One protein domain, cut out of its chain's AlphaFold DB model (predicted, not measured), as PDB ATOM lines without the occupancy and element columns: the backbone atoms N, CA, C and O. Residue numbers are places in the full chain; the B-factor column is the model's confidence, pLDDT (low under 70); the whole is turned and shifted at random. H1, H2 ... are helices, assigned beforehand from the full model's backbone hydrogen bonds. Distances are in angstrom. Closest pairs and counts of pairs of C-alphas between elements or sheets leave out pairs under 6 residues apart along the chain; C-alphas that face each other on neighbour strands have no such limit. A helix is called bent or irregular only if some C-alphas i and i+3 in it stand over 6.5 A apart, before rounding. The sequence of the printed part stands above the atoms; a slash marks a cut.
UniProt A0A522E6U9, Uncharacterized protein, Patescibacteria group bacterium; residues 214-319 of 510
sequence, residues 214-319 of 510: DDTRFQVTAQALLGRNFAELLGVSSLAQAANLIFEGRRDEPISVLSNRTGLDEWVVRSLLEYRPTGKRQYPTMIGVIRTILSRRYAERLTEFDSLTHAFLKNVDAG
ATOM      1  N   ASP A 214     230.930 196.081 158.939       90.56
ATOM      2  CA  ASP A 214     230.130 196.452 160.113       90.56
ATOM      3  C   ASP A 214     229.538 197.857 159.936       90.56
ATOM      4  O   ASP A 214     228.333 198.036 160.138       90.56
ATOM      5  N   ASP A 215     230.332 198.824 159.462       92.12
ATOM      6  CA  ASP A 215     229.825 200.155 159.102       92.12
ATOM      7  C   ASP A 215     228.837 200.089 157.937       92.12
ATOM      8  O   ASP A 215     227.795 200.745 157.976       92.12
ATOM      9  N   THR A 216     229.111 199.270 156.917       92.56
ATOM     10  CA  THR A 216     228.181 199.099 155.793       92.56
ATOM     11  C   THR A 216     226.853 198.541 156.294       92.56
ATOM     12  O   THR A 216     225.795 199.068 155.958       92.56
ATOM     13  N   ARG A 217     226.879 197.518 157.158       92.81
ATOM     14  CA  ARG A 217     225.659 196.946 157.739       92.81
ATOM     15  C   ARG A 217     224.904 197.967 158.587       92.81
ATOM     16  O   ARG A 217     223.679 198.034 158.483       92.81
ATOM     17  N   PHE A 218     225.604 198.773 159.385       94.31
ATOM     18  CA  PHE A 218     224.998 199.858 160.156       94.31
ATOM     19  C   PHE A 218     224.291 200.868 159.246       94.31
ATOM     20  O   PHE A 218     223.099 201.117 159.422       94.31
ATOM     21  N   GLN A 219     224.985 201.391 158.233       93.12
ATOM     22  CA  GLN A 219     224.434 202.397 157.324       93.12
ATOM     23  C   GLN A 219     223.274 201.852 156.484       93.12
ATOM     24  O   GLN A 219     222.264 202.530 156.338       93.12
ATOM     25  N   VAL A 220     223.364 200.613 155.987       91.44
ATOM     26  CA  VAL A 220     222.266 199.961 155.251       91.44
ATOM     27  C   VAL A 220     221.040 199.782 156.146       91.44
ATOM     28  O   VAL A 220     219.923 200.069 155.716       91.44
ATOM     29  N   THR A 221     221.236 199.370 157.404       92.56
ATOM     30  CA  THR A 221     220.146 199.238 158.387       92.56
ATOM     31  C   THR A 221     219.514 200.599 158.684       92.56
ATOM     32  O   THR A 221     218.293 200.742 158.633       92.56
ATOM     33  N   ALA A 222     220.333 201.623 158.935       91.88
ATOM     34  CA  ALA A 222     219.863 202.975 159.213       91.88
ATOM     35  C   ALA A 222     219.132 203.581 158.006       91.88
ATOM     36  O   ALA A 222     218.053 204.140 158.165       91.88
ATOM     37  N   GLN A 223     219.649 203.403 156.790       89.31
ATOM     38  CA  GLN A 223     219.006 203.877 155.568       89.31
ATOM     39  C   GLN A 223     217.689 203.147 155.280       89.31
ATOM     40  O   GLN A 223     216.751 203.748 154.755       89.31
ATOM     41  N   ALA A 224     217.601 201.857 155.609       87.75
ATOM     42  CA  ALA A 224     216.372 201.087 155.472       87.75
ATOM     43  C   ALA A 224     215.274 201.574 156.421       87.75
ATOM     44  O   ALA A 224     214.139 201.743 155.986       87.75
ATOM     45  N   LEU A 225     215.622 201.817 157.685       89.38
ATOM     46  CA  LEU A 225     214.656 202.159 158.727       89.38
ATOM     47  C   LEU A 225     214.353 203.658 158.809       89.38
ATOM     48  O   LEU A 225     213.235 204.016 159.151       89.38
ATOM     49  N   LEU A 226     215.315 204.530 158.497       88.12
ATOM     50  CA  LEU A 226     215.235 205.985 158.716       88.12
ATOM     51  C   LEU A 226     215.396 206.811 157.431       88.12
ATOM     52  O   LEU A 226     215.269 208.032 157.445       88.12
ATOM     53  N   GLY A 227     215.692 206.162 156.305       85.12
ATOM     54  CA  GLY A 227     215.838 206.817 155.012       85.12
ATOM     55  C   GLY A 227     217.227 207.416 154.791       85.12
ATOM     56  O   GLY A 227     218.171 207.209 155.547       85.12
ATOM     57  N   ARG A 228     217.384 208.153 153.690       79.75
ATOM     58  CA  ARG A 228     218.700 208.620 153.212       79.75
ATOM     59  C   ARG A 228     219.399 209.612 154.121       79.75
ATOM     60  O   ARG A 228     220.620 209.599 154.196       79.75
ATOM     61  N   ASN A 229     218.624 210.417 154.832       82.69
ATOM     62  CA  ASN A 229     219.146 211.452 155.711       82.69
ATOM     63  C   ASN A 229     219.357 210.927 157.140       82.69
ATOM     64  O   ASN A 229     219.402 211.714 158.082       82.69
ATOM     65  N   PHE A 230     219.499 209.603 157.323       88.62
ATOM     66  CA  PHE A 230     219.699 208.996 158.642       88.62
ATOM     67  C   PHE A 230     220.868 209.631 159.405       88.62
ATOM     68  O   PHE A 230     220.788 209.759 160.622       88.62
ATOM     69  N   ALA A 231     221.934 210.049 158.712       89.56
ATOM     70  CA  ALA A 231     223.105 210.636 159.353       89.56
ATOM     71  C   ALA A 231     222.785 211.980 160.023       89.56
ATOM     72  O   ALA A 231     223.257 212.240 161.126       89.56
ATOM     73  N   GLU A 232     221.932 212.801 159.404       85.75
ATOM     74  CA  GLU A 232     221.445 214.042 160.016       85.75
ATOM     75  C   GLU A 232     220.540 213.753 161.219       85.75
ATOM     76  O   GLU A 232     220.616 214.436 162.237       85.75
ATOM     77  N   LEU A 233     219.709 212.713 161.115       84.19
ATOM     78  CA  LEU A 233     218.760 212.318 162.157       84.19
ATOM     79  C   LEU A 233     219.476 211.751 163.392       84.19
ATOM     80  O   LEU A 233     219.218 212.166 164.523       84.19
ATOM     81  N   LEU A 234     220.416 210.831 163.180       88.81
ATOM     82  CA  LEU A 234     221.184 210.183 164.243       88.81
ATOM     83  C   LEU A 234     222.369 211.033 164.724       88.81
ATOM     84  O   LEU A 234     222.886 210.798 165.813       88.81
ATOM     85  N   GLY A 235     222.802 212.024 163.937       88.94
ATOM     86  CA  GLY A 235     224.029 212.791 164.168       88.94
ATOM     87  C   GLY A 235     225.313 211.971 164.024       88.94
ATOM     88  O   GLY A 235     226.349 212.389 164.531       88.94
ATOM     89  N   VAL A 236     225.236 210.797 163.391       92.38
ATOM     90  CA  VAL A 236     226.351 209.868 163.166       92.38
ATOM     91  C   VAL A 236     226.177 209.172 161.820       92.38
ATOM     92  O   VAL A 236     225.060 208.839 161.429       92.38
ATOM     93  N   SER A 237     227.279 208.918 161.119       90.56
ATOM     94  CA  SER A 237     227.291 208.249 159.812       90.56
ATOM     95  C   SER A 237     227.943 206.864 159.833       90.56
ATOM     96  O   SER A 237     227.919 206.172 158.821       90.56
ATOM     97  N   SER A 238     228.532 206.446 160.957       92.31
ATOM     98  CA  SER A 238     229.201 205.148 161.103       92.31
ATOM     99  C   SER A 238     228.922 204.499 162.455       92.31
ATOM    100  O   SER A 238     228.529 205.172 163.413       92.31
ATOM    101  N   LEU A 239     229.167 203.190 162.552       92.62
ATOM    102  CA  LEU A 239     229.027 202.449 163.800       92.62
ATOM    103  C   LEU A 239     230.057 202.915 164.833       92.62
ATOM    104  O   LEU A 239     229.741 203.010 166.017       92.62
ATOM    105  N   ALA A 240     231.263 203.278 164.389       89.00
ATOM    106  CA  ALA A 240     232.287 203.859 165.254       89.00
ATOM    107  C   ALA A 240     231.818 205.175 165.902       89.00
ATOM    108  O   ALA A 240     231.943 205.365 167.113       89.00
ATOM    109  N   GLN A 241     231.233 206.079 165.110       92.81
ATOM    110  CA  GLN A 241     230.675 207.332 165.624       92.81
ATOM    111  C   GLN A 241     229.479 207.076 166.548       92.81
ATOM    112  O   GLN A 241     229.378 207.701 167.602       92.81
ATOM    113  N   ALA A 242     228.611 206.124 166.193       93.19
ATOM    114  CA  ALA A 242     227.486 205.705 167.026       93.19
ATOM    115  C   ALA A 242     227.951 205.187 168.396       93.19
ATOM    116  O   ALA A 242     227.422 205.607 169.424       93.19
ATOM    117  N   ALA A 243     228.978 204.334 168.430       91.81
ATOM    118  CA  ALA A 243     229.568 203.838 169.670       91.81
ATOM    119  C   ALA A 243     230.140 204.984 170.519       91.81
ATOM    120  O   ALA A 243     229.864 205.064 171.716       91.81
ATOM    121  N   ASN A 244     230.875 205.914 169.899       91.06
ATOM    122  CA  ASN A 244     231.412 207.084 170.594       91.06
ATOM    123  C   ASN A 244     230.303 207.931 171.232       91.06
ATOM    124  O   ASN A 244     230.429 208.290 172.397       91.06
ATOM    125  N   LEU A 245     229.219 208.189 170.495       92.06
ATOM    126  CA  LEU A 245     228.067 208.954 170.975       92.06
ATOM    127  C   LEU A 245     227.325 208.239 172.118       92.06
ATOM    128  O   LEU A 245     226.865 208.867 173.070       92.06
ATOM    129  N   ILE A 246     227.185 206.912 172.044       91.94
ATOM    130  CA  ILE A 246     226.478 206.137 173.072       91.94
ATOM    131  C   ILE A 246     227.227 206.178 174.412       91.94
ATOM    132  O   ILE A 246     226.568 206.323 175.451       91.94
ATOM    133  N   PHE A 247     228.561 206.089 174.384       92.25
ATOM    134  CA  PHE A 247     229.427 205.985 175.570       92.25
ATOM    135  C   PHE A 247     230.174 207.274 175.938       92.25
ATOM    136  O   PHE A 247     231.094 207.243 176.760       92.25
ATOM    137  N   GLU A 248     229.814 208.406 175.338       90.38
ATOM    138  CA  GLU A 248     230.433 209.698 175.625       90.38
ATOM    139  C   GLU A 248     230.386 210.016 177.131       90.38
ATOM    140  O   GLU A 248     229.330 209.957 177.764       90.38
ATOM    141  N   GLY A 249     231.558 210.294 177.720       85.88
ATOM    142  CA  GLY A 249     231.711 210.600 179.147       85.88
ATOM    143  C   GLY A 249     231.448 209.438 180.114       85.88
ATOM    144  O   GLY A 249     231.340 209.679 181.312       85.88
ATOM    145  N   ARG A 250     231.303 208.194 179.625       87.81
ATOM    146  CA  ARG A 250     230.890 207.033 180.445       87.81
ATOM    147  C   ARG A 250     231.680 205.751 180.175       87.81
ATOM    148  O   ARG A 250     231.268 204.677 180.596       87.81
ATOM    149  N   ARG A 251     232.800 205.833 179.453       87.62
ATOM    150  CA  ARG A 251     233.570 204.645 179.032       87.62
ATOM    151  C   ARG A 251     234.152 203.837 180.187       87.62
ATOM    152  O   ARG A 251     234.339 202.638 180.028       87.62
ATOM    153  N   ASP A 252     234.401 204.490 181.316       89.00
ATOM    154  CA  ASP A 252     234.987 203.867 182.504       89.00
ATOM    155  C   ASP A 252     233.928 203.220 183.420       89.00
ATOM    156  O   ASP A 252     234.268 202.600 184.427       89.00
ATOM    157  N   GLU A 253     232.631 203.353 183.098       91.81
ATOM    158  CA  GLU A 253     231.560 202.701 183.857       91.81
ATOM    159  C   GLU A 253     231.595 201.167 183.663       91.81
ATOM    160  O   GLU A 253     231.928 200.677 182.578       91.81
ATOM    161  N   PRO A 254     231.197 200.371 184.677       94.69
ATOM    162  CA  PRO A 254     231.100 198.921 184.532       94.69
ATOM    163  C   PRO A 254     230.159 198.512 183.388       94.69
ATOM    164  O   PRO A 254     229.088 199.094 183.209       94.69
ATOM    165  N   ILE A 255     230.515 197.447 182.660       93.31
ATOM    166  CA  ILE A 255     229.753 196.954 181.495       93.31
ATOM    167  C   ILE A 255     228.279 196.689 181.839       93.31
ATOM    168  O   ILE A 255     227.401 197.030 181.050       93.31
ATOM    169  N   SER A 256     227.996 196.139 183.021       93.75
ATOM    170  CA  SER A 256     226.628 195.878 183.488       93.75
ATOM    171  C   SER A 256     225.804 197.161 183.670       93.75
ATOM    172  O   SER A 256     224.616 197.195 183.352       93.75
ATOM    173  N   VAL A 257     226.434 198.253 184.116       92.44
ATOM    174  CA  VAL A 257     225.792 199.570 184.259       92.44
ATOM    175  C   VAL A 257     225.486 200.166 182.886       92.44
ATOM    176  O   VAL A 257     224.378 200.654 182.651       92.44
ATOM    177  N   LEU A 258     226.442 200.081 181.960       91.75
ATOM    178  CA  LEU A 258     226.273 200.545 180.585       91.75
ATOM    179  C   LEU A 258     225.199 199.750 179.834       91.75
ATOM    180  O   LEU A 258     224.379 200.349 179.136       91.75
ATOM    181  N   SER A 259     225.156 198.430 180.023       93.19
ATOM    182  CA  SER A 259     224.124 197.533 179.490       93.19
ATOM    183  C   SER A 259     222.728 197.964 179.942       93.19
ATOM    184  O   SER A 259     221.893 198.322 179.112       93.19
ATOM    185  N   ASN A 260     222.515 198.106 181.255       90.75
ATOM    186  CA  ASN A 260     221.229 198.539 181.813       90.75
ATOM    187  C   ASN A 260     220.779 199.918 181.303       90.75
ATOM    188  O   ASN A 260     219.593 200.144 181.076       90.75
ATOM    189  N   ARG A 261     221.716 200.857 181.118       87.50
ATOM    190  CA  ARG A 261     221.406 202.223 180.661       87.50
ATOM    191  C   ARG A 261     221.125 202.326 179.169       87.50
ATOM    192  O   ARG A 261     220.367 203.197 178.752       87.50
ATOM    193  N   THR A 262     221.799 201.517 178.362       88.50
ATOM    194  CA  THR A 262     221.649 201.541 176.901       88.50
ATOM    195  C   THR A 262     220.559 200.588 176.423       88.50
ATOM    196  O   THR A 262     220.009 200.798 175.347       88.50
ATOM    197  N   GLY A 263     220.213 199.577 177.224       87.31
ATOM    198  CA  GLY A 263     219.348 198.477 176.805       87.31
ATOM    199  C   GLY A 263     220.025 197.545 175.796       87.31
ATOM    200  O   GLY A 263     219.334 196.805 175.102       87.31
ATOM    201  N   LEU A 264     221.355 197.612 175.674       91.19
ATOM    202  CA  LEU A 264     222.163 196.724 174.842       91.19
ATOM    203  C   LEU A 264     222.733 195.602 175.702       91.19
ATOM    204  O   LEU A 264     223.211 195.869 176.801       91.19
ATOM    205  N   ASP A 265     222.781 194.381 175.172       90.19
ATOM    206  CA  ASP A 265     223.418 193.261 175.867       90.19
ATOM    207  C   ASP A 265     224.873 193.580 176.251       90.19
ATOM    208  O   ASP A 265     225.618 194.209 175.492       90.19
ATOM    209  N   GLU A 266     225.331 193.056 177.390       90.88
ATOM    210  CA  GLU A 266     226.690 193.293 177.897       90.88
ATOM    211  C   GLU A 266     227.791 192.937 176.886       90.88
ATOM    212  O   GLU A 266     228.812 193.624 176.795       90.88
ATOM    213  N   TRP A 267     227.587 191.881 176.093       89.06
ATOM    214  CA  TRP A 267     228.541 191.483 175.059       89.06
ATOM    215  C   TRP A 267     228.602 192.504 173.909       89.06
ATOM    216  O   TRP A 267     229.689 192.765 173.389       89.06
ATOM    217  N   VAL A 268     227.467 193.119 173.541       89.12
ATOM    218  CA  VAL A 268     227.402 194.195 172.539       89.12
ATOM    219  C   VAL A 268     228.112 195.425 173.076       89.12
ATOM    220  O   VAL A 268     228.951 195.990 172.380       89.12
ATOM    221  N   VAL A 269     227.835 195.810 174.325       91.12
ATOM    222  CA  VAL A 269     228.499 196.938 174.990       91.12
ATOM    223  C   VAL A 269     230.015 196.754 174.983       91.12
ATOM    224  O   VAL A 269     230.730 197.633 174.505       91.12
ATOM    225  N   ARG A 270     230.507 195.588 175.424       89.56
ATOM    226  CA  ARG A 270     231.941 195.257 175.389       89.56
ATOM    227  C   ARG A 270     232.508 195.382 173.972       89.56
ATOM    228  O   ARG A 270     233.528 196.030 173.763       89.56
ATOM    229  N   SER A 271     231.802 194.820 172.992       87.69
ATOM    230  CA  SER A 271     232.199 194.848 171.582       87.69
ATOM    231  C   SER A 271     232.242 196.256 170.977       87.69
ATOM    232  O   SER A 271     233.041 196.502 170.071       87.69
ATOM    233  N   LEU A 272     231.375 197.170 171.420       89.50
ATOM    234  CA  LEU A 272     231.326 198.549 170.931       89.50
ATOM    235  C   LEU A 272     232.346 199.457 171.635       89.50
ATOM    236  O   LEU A 272     232.886 200.351 170.992       89.50
ATOM    237  N   LEU A 273     232.644 199.227 172.918       89.25
ATOM    238  CA  LEU A 273     233.693 199.962 173.640       89.25
ATOM    239  C   LEU A 273     235.081 199.706 173.038       89.25
ATOM    240  O   LEU A 273     235.871 200.635 172.879       89.25
ATOM    241  N   GLU A 274     235.350 198.461 172.648       83.75
ATOM    242  CA  GLU A 274     236.608 198.035 172.027       83.75
ATOM    243  C   GLU A 274     236.588 198.144 170.493       83.75
ATOM    244  O   GLU A 274     237.367 197.452 169.837       83.75
ATOM    245  N   TYR A 275     235.677 198.942 169.913       79.06
ATOM    246  CA  TYR A 275     235.295 198.874 168.498       79.06
ATOM    247  C   TYR A 275     236.452 198.525 167.545       79.06
ATOM    248  O   TYR A 275     237.354 199.320 167.279       79.06
ATOM    249  N   ARG A 276     236.366 197.315 166.988       79.88
ATOM    250  CA  ARG A 276     237.140 196.851 165.836       79.88
ATOM    251  C   ARG A 276     236.174 196.327 164.772       79.88
ATOM    252  O   ARG A 276     235.225 195.625 165.146       79.88
ATOM    253  N   PRO A 277     236.383 196.633 163.482       75.25
ATOM    254  CA  PRO A 277     235.582 196.067 162.406       75.25
ATOM    255  C   PRO A 277     235.877 194.566 162.310       75.25
ATOM    256  O   PRO A 277     237.015 194.147 162.105       75.25
ATOM    257  N   THR A 278     234.851 193.750 162.526       78.69
ATOM    258  CA  THR A 278     234.942 192.280 162.500       78.69
ATOM    259  C   THR A 278     234.115 191.669 161.377       78.69
ATOM    260  O   THR A 278     234.356 190.527 160.996       78.69
ATOM    261  N   GLY A 279     233.109 192.401 160.887       76.06
ATOM    262  CA  GLY A 279     232.130 191.945 159.900       76.06
ATOM    263  C   GLY A 279     231.149 190.889 160.413       76.06
ATOM    264  O   GLY A 279     230.303 190.411 159.656       76.06
ATOM    265  N   LYS A 280     231.251 190.513 161.694       80.25
ATOM    266  CA  LYS A 280     230.459 189.448 162.326       80.25
ATOM    267  C   LYS A 280     229.233 189.972 163.068       80.25
ATOM    268  O   LYS A 280     228.432 189.169 163.544       80.25
ATOM    269  N   ARG A 281     229.079 191.293 163.204       86.06
ATOM    270  CA  ARG A 281     227.948 191.872 163.938       86.06
ATOM    271  C   ARG A 281     226.660 191.672 163.145       86.06
ATOM    272  O   ARG A 281     226.644 191.798 161.923       86.06
ATOM    273  N   GLN A 282     225.578 191.338 163.839       88.50
ATOM    274  CA  GLN A 282     224.303 190.996 163.211       88.50
ATOM    275  C   GLN A 282     223.378 192.219 163.112       88.50
ATOM    276  O   GLN A 282     223.595 193.237 163.769       88.50
ATOM    277  N   TYR A 283     222.321 192.124 162.301       90.38
ATOM    278  CA  TYR A 283     221.322 193.195 162.171       90.38
ATOM    279  C   TYR A 283     220.656 193.593 163.497       90.38
ATOM    280  O   TYR A 283     220.538 194.796 163.727       90.38
ATOM    281  N   PRO A 284     220.304 192.661 164.411       90.75
ATOM    282  CA  PRO A 284     219.783 193.028 165.728       90.75
ATOM    283  C   PRO A 284     220.723 193.942 166.521       90.75
ATOM    284  O   PRO A 284     220.262 194.863 167.188       90.75
ATOM    285  N   THR A 285     222.042 193.763 166.387       91.00
ATOM    286  CA  THR A 285     223.033 194.659 167.000       91.00
ATOM    287  C   THR A 285     222.913 196.077 166.441       91.00
ATOM    288  O   THR A 285     222.872 197.036 167.208       91.00
ATOM    289  N   MET A 286     222.810 196.220 165.115       94.00
ATOM    290  CA  MET A 286     222.665 197.531 164.464       94.00
ATOM    291  C   MET A 286     221.353 198.207 164.862       94.00
ATOM    292  O   MET A 286     221.343 199.392 165.181       94.00
ATOM    293  N   ILE A 287     220.262 197.438 164.906       94.44
ATOM    294  CA  ILE A 287     218.947 197.905 165.348       94.44
ATOM    295  C   ILE A 287     219.013 198.403 166.792       94.44
ATOM    296  O   ILE A 287     218.556 199.509 167.057       94.44
ATOM    297  N   GLY A 288     219.623 197.641 167.705       93.00
ATOM    298  CA  GLY A 288     219.784 198.046 169.102       93.00
ATOM    299  C   GLY A 288     220.561 199.356 169.244       93.00
ATOM    300  O   GLY A 288     220.142 200.249 169.981       93.00
ATOM    301  N   VAL A 289     221.657 199.514 168.495       94.19
ATOM    302  CA  VAL A 289     222.453 200.753 168.471       94.19
ATOM    303  C   VAL A 289     221.619 201.934 167.968       94.19
ATOM    304  O   VAL A 289     221.567 202.969 168.631       94.19
ATOM    305  N   ILE A 290     220.922 201.776 166.838       95.06
ATOM    306  CA  ILE A 290     220.055 202.822 166.273       95.06
ATOM    307  C   ILE A 290     218.944 203.186 167.266       95.06
ATOM    308  O   ILE A 290     218.746 204.362 167.564       95.06
ATOM    309  N   ARG A 291     218.275 202.184 167.843       94.19
ATOM    310  CA  ARG A 291     217.221 202.354 168.850       94.19
ATOM    311  C   ARG A 291     217.715 203.107 170.082       94.19
ATOM    312  O   ARG A 291     217.007 203.971 170.585       94.19
ATOM    313  N   THR A 292     218.931 202.814 170.547       93.81
ATOM    314  CA  THR A 292     219.566 203.495 171.690       93.81
ATOM    315  C   THR A 292     219.814 204.976 171.405       93.81
ATOM    316  O   THR A 292     219.683 205.814 172.292       93.81
ATOM    317  N   ILE A 293     220.180 205.325 170.169       92.75
ATOM    318  CA  ILE A 293     220.356 206.727 169.768       92.75
ATOM    319  C   ILE A 293     218.993 207.415 169.651       92.75
ATOM    320  O   ILE A 293     218.822 208.529 170.151       92.75
ATOM    321  N   LEU A 294     218.009 206.746 169.041       90.44
ATOM    322  CA  LEU A 294     216.651 207.267 168.899       90.44
ATOM    323  C   LEU A 294     215.970 207.480 170.249       90.44
ATOM    324  O   LEU A 294     215.344 208.513 170.433       90.44
ATOM    325  N   SER A 295     216.145 206.592 171.229       90.19
ATOM    326  CA  SER A 295     215.514 206.750 172.545       90.19
ATOM    327  C   SER A 295     215.973 208.000 173.295       90.19
ATOM    328  O   SER A 295     215.243 208.510 174.140       90.19
ATOM    329  N   ARG A 296     217.162 208.520 172.967       85.56
ATOM    330  CA  ARG A 296     217.698 209.762 173.539       85.56
ATOM    331  C   ARG A 296     217.221 211.019 172.810       85.56
ATOM    332  O   ARG A 296     217.228 212.083 173.417       85.56
ATOM    333  N   ARG A 297     216.885 210.920 171.519       83.44
ATOM    334  CA  ARG A 297     216.617 212.083 170.646       83.44
ATOM    335  C   ARG A 297     215.163 212.202 170.173       83.44
ATOM    336  O   ARG A 297     214.727 213.315 169.921       83.44
ATOM    337  N   TYR A 298     214.453 211.080 170.055       84.88
ATOM    338  CA  TYR A 298     213.114 210.928 169.467       84.88
ATOM    339  C   TYR A 298     212.354 209.772 170.150       84.88
ATOM    340  O   TYR A 298     211.959 208.789 169.512       84.88
ATOM    341  N   ALA A 299     212.219 209.828 171.479       85.50
ATOM    342  CA  ALA A 299     211.622 208.751 172.276       85.50
ATOM    343  C   ALA A 299     210.173 208.427 171.858       85.50
ATOM    344  O   ALA A 299     209.746 207.274 171.901       85.50
ATOM    345  N   GLU A 300     209.438 209.434 171.394       84.75
ATOM    346  CA  GLU A 300     208.057 209.352 170.925       84.75
ATOM    347  C   GLU A 300     207.883 208.509 169.652       84.75
ATOM    348  O   GLU A 300     206.783 208.042 169.370       84.75
ATOM    349  N   ARG A 301     208.964 208.260 168.902       83.81
ATOM    350  CA  ARG A 301     208.939 207.482 167.651       83.81
ATOM    351  C   ARG A 301     209.415 206.042 167.813       83.81
ATOM    352  O   ARG A 301     209.466 205.300 166.832       83.81
ATOM    353  N   LEU A 302     209.741 205.617 169.036       87.69
ATOM    354  CA  LEU A 302     210.247 204.267 169.294       87.69
ATOM    355  C   LEU A 302     209.235 203.175 168.943       87.69
ATOM    356  O   LEU A 302     209.635 202.146 168.418       87.69
ATOM    357  N   THR A 303     207.937 203.391 169.170       87.00
ATOM    358  CA  THR A 303     206.911 202.390 168.835       87.00
ATOM    359  C   THR A 303     206.804 202.164 167.325       87.00
ATOM    360  O   THR A 303     206.735 201.023 166.870       87.00
ATOM    361  N   GLU A 304     206.840 203.243 166.538       86.44
ATOM    362  CA  GLU A 304     206.847 203.166 165.072       86.44
ATOM    363  C   GLU A 304     208.135 202.505 164.568       86.44
ATOM    364  O   GLU A 304     208.088 201.606 163.728       86.44
ATOM    365  N   PHE A 305     209.285 202.893 165.131       90.19
ATOM    366  CA  PHE A 305     210.567 202.266 164.832       90.19
ATOM    367  C   PHE A 305     210.544 200.759 165.125       90.19
ATOM    368  O   PHE A 305     210.879 199.967 164.247       90.19
ATOM    369  N   ASP A 306     210.087 200.346 166.309       89.06
ATOM    370  CA  ASP A 306     210.034 198.941 166.720       89.06
ATOM    371  C   ASP A 306     209.129 198.125 165.765       89.06
ATOM    372  O   ASP A 306     209.502 197.026 165.345       89.06
ATOM    373  N   SER A 307     208.015 198.694 165.287       86.62
ATOM    374  CA  SER A 307     207.181 198.077 164.240       86.62
ATOM    375  C   SER A 307     207.926 197.880 162.909       86.62
ATOM    376  O   SER A 307     207.798 196.830 162.271       86.62
ATOM    377  N   LEU A 308     208.720 198.864 162.474       87.50
ATOM    378  CA  LEU A 308     209.522 198.771 161.245       87.50
ATOM    379  C   LEU A 308     210.658 197.748 161.374       87.50
ATOM    380  O   LEU A 308     210.966 197.053 160.405       87.50
ATOM    381  N   THR A 309     211.253 197.603 162.562       88.69
ATOM    382  CA  THR A 309     212.334 196.628 162.795       88.69
ATOM    383  C   THR A 309     211.869 195.189 162.614       88.69
ATOM    384  O   THR A 309     212.580 194.391 162.001       88.69
ATOM    385  N   HIS A 310     210.656 194.864 163.071       84.25
ATOM    386  CA  HIS A 310     210.085 193.531 162.897       84.25
ATOM    387  C   HIS A 310     209.884 193.205 161.410       84.25
ATOM    388  O   HIS A 310     210.236 192.117 160.952       84.25
ATOM    389  N   ALA A 311     209.359 194.156 160.631       83.31
ATOM    390  CA  ALA A 311     209.247 193.993 159.182       83.31
ATOM    391  C   ALA A 311     210.629 193.843 158.523       83.31
ATOM    392  O   ALA A 311     210.794 193.035 157.611       83.31
ATOM    393  N   PHE A 312     211.628 194.599 158.992       87.19
ATOM    394  CA  PHE A 312     212.978 194.603 158.426       87.19
ATOM    395  C   PHE A 312     213.664 193.263 158.582       87.19
ATOM    396  O   PHE A 312     214.114 192.707 157.586       87.19
ATOM    397  N   LEU A 313     213.679 192.713 159.792       85.75
ATOM    398  CA  LEU A 313     214.294 191.412 160.035       85.75
ATOM    399  C   LEU A 313     213.636 190.316 159.185       85.75
ATOM    400  O   LEU A 313     214.342 189.541 158.550       85.75
ATOM    401  N   LYS A 314     212.301 190.334 159.064       82.19
ATOM    402  CA  LYS A 314     211.567 189.382 158.220       82.19
ATOM    403  C   LYS A 314     211.963 189.460 156.739       82.19
ATOM    404  O   LYS A 314     212.080 188.428 156.086       82.19
ATOM    405  N   ASN A 315     212.130 190.666 156.198       78.94
ATOM    406  CA  ASN A 315     212.378 190.856 154.764       78.94
ATOM    407  C   ASN A 315     213.862 190.681 154.399       78.94
ATOM    408  O   ASN A 315     214.175 190.160 153.330       78.94
ATOM    409  N   VAL A 316     214.777 191.046 155.301       80.50
ATOM    410  CA  VAL A 316     216.225 190.891 155.087       80.50
ATOM    411  C   VAL A 316     216.625 189.423 154.969       80.50
ATOM    412  O   VAL A 316     217.475 189.106 154.139       80.50
ATOM    413  N   ASP A 317     215.978 188.527 155.717       69.12
ATOM    414  CA  ASP A 317     216.181 187.079 155.578       69.12
ATOM    415  C   ASP A 317     215.748 186.561 154.195       69.12
ATOM    416  O   ASP A 317     216.326 185.608 153.673       69.12
ATOM    417  N   ALA A 318     214.781 187.231 153.558       65.12
ATOM    418  CA  ALA A 318     214.361 186.967 152.182       65.12
ATOM    419  C   ALA A 318     215.243 187.669 151.125       65.12
ATOM    420  O   ALA A 318     214.980 187.558 149.932       65.12
ATOM    421  N   GLY A 319     216.292 188.393 151.536       65.44
ATOM    422  CA  GLY A 319     217.184 189.125 150.632       65.44
ATOM    423  C   GLY A 319     216.594 190.426 150.079       65.44
ATOM    424  O   GLY A 319     217.163 191.013 149.157       65.44
TER     425      GLY A 319
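What this domain is: This is residues 214 to 319 of the 510 residues of an uncharacterized protein of Patescibacteria group bacterium (UniProt A0A522E6U9). The two longest helices, H7 and H6, form a hairpin side by side; H1 crosses H6 on one side of the hairpin and reaches H7, and H3 packs on H6. H4 and H5 make a corner at the end away from H7. The printed part has 106 residues with seven named helices, H1 to H7 in order, and no named strand: the class is all helix. It is compact, with a radius of gyration of the C-alphas of 13.2 A and spans of 38 by 31 by 22 A.

How they stand to each other: H7, residues 299 to 317, and H6, residues 283 to 297, form a helical hairpin: they touch at a shallow tilt of 13 degrees, opposite ways, closest at the C-alphas of Ser 295 and Leu 302, 6.7 A apart. H6 is the hub, touching four helices. H1, residues 214 to 226, touches H6 with residues 217 to 222 alone, at a steep tilt of 58 degrees, closest at C-alphas 218 and 286, 5.4 A. H1 touches H7 with residues 224 to 225 alone, closest at C-alphas 225 and 308, 6.6 A. H3, residues 239 to 246, touches H6 at a steep tilt of 39 degrees, closest at C-alphas 246 and 293, 7.0 A. H2, residues 230 to 234, only just touches H6, with 3 pairs of C-alphas within 8 A, closest 234 and 293, 6.6 A. H5, residues 266 to 273, only just touches H3, with 3 such pairs, closest 243 and 272, 5.7 A. H4, residues 255 to 262, touches H5, about perpendicular at 88 degrees, closest 259 and 266, 5.2 A. H4 and H7 are apart. Every O i to N i+4 pair is within hydrogen-bond range in H1 to H5, 10 of 11 in H6 and 12 of 15 in H7.

Where its parts are: H7 is 27.7 A long, H6 21.2 A and H1 17.7 A. H7 is irregular, with C-alphas 300 and 303 7.4 A apart, and has a kink of 34 degrees near residue 306. C-alpha 214 begins H1 at (230.130, 196.452, 160.113), and C-alpha 317 ends H7 at (216.181, 187.079, 155.578).

The domain as a whole: The two C-alphas farthest apart, those of Asp 252 and Ala 318, are 40.4 A apart. The printed part has no cut and no long link. Mean pLDDT of the printed part is 88.0; residues 317 to 319 are under 70.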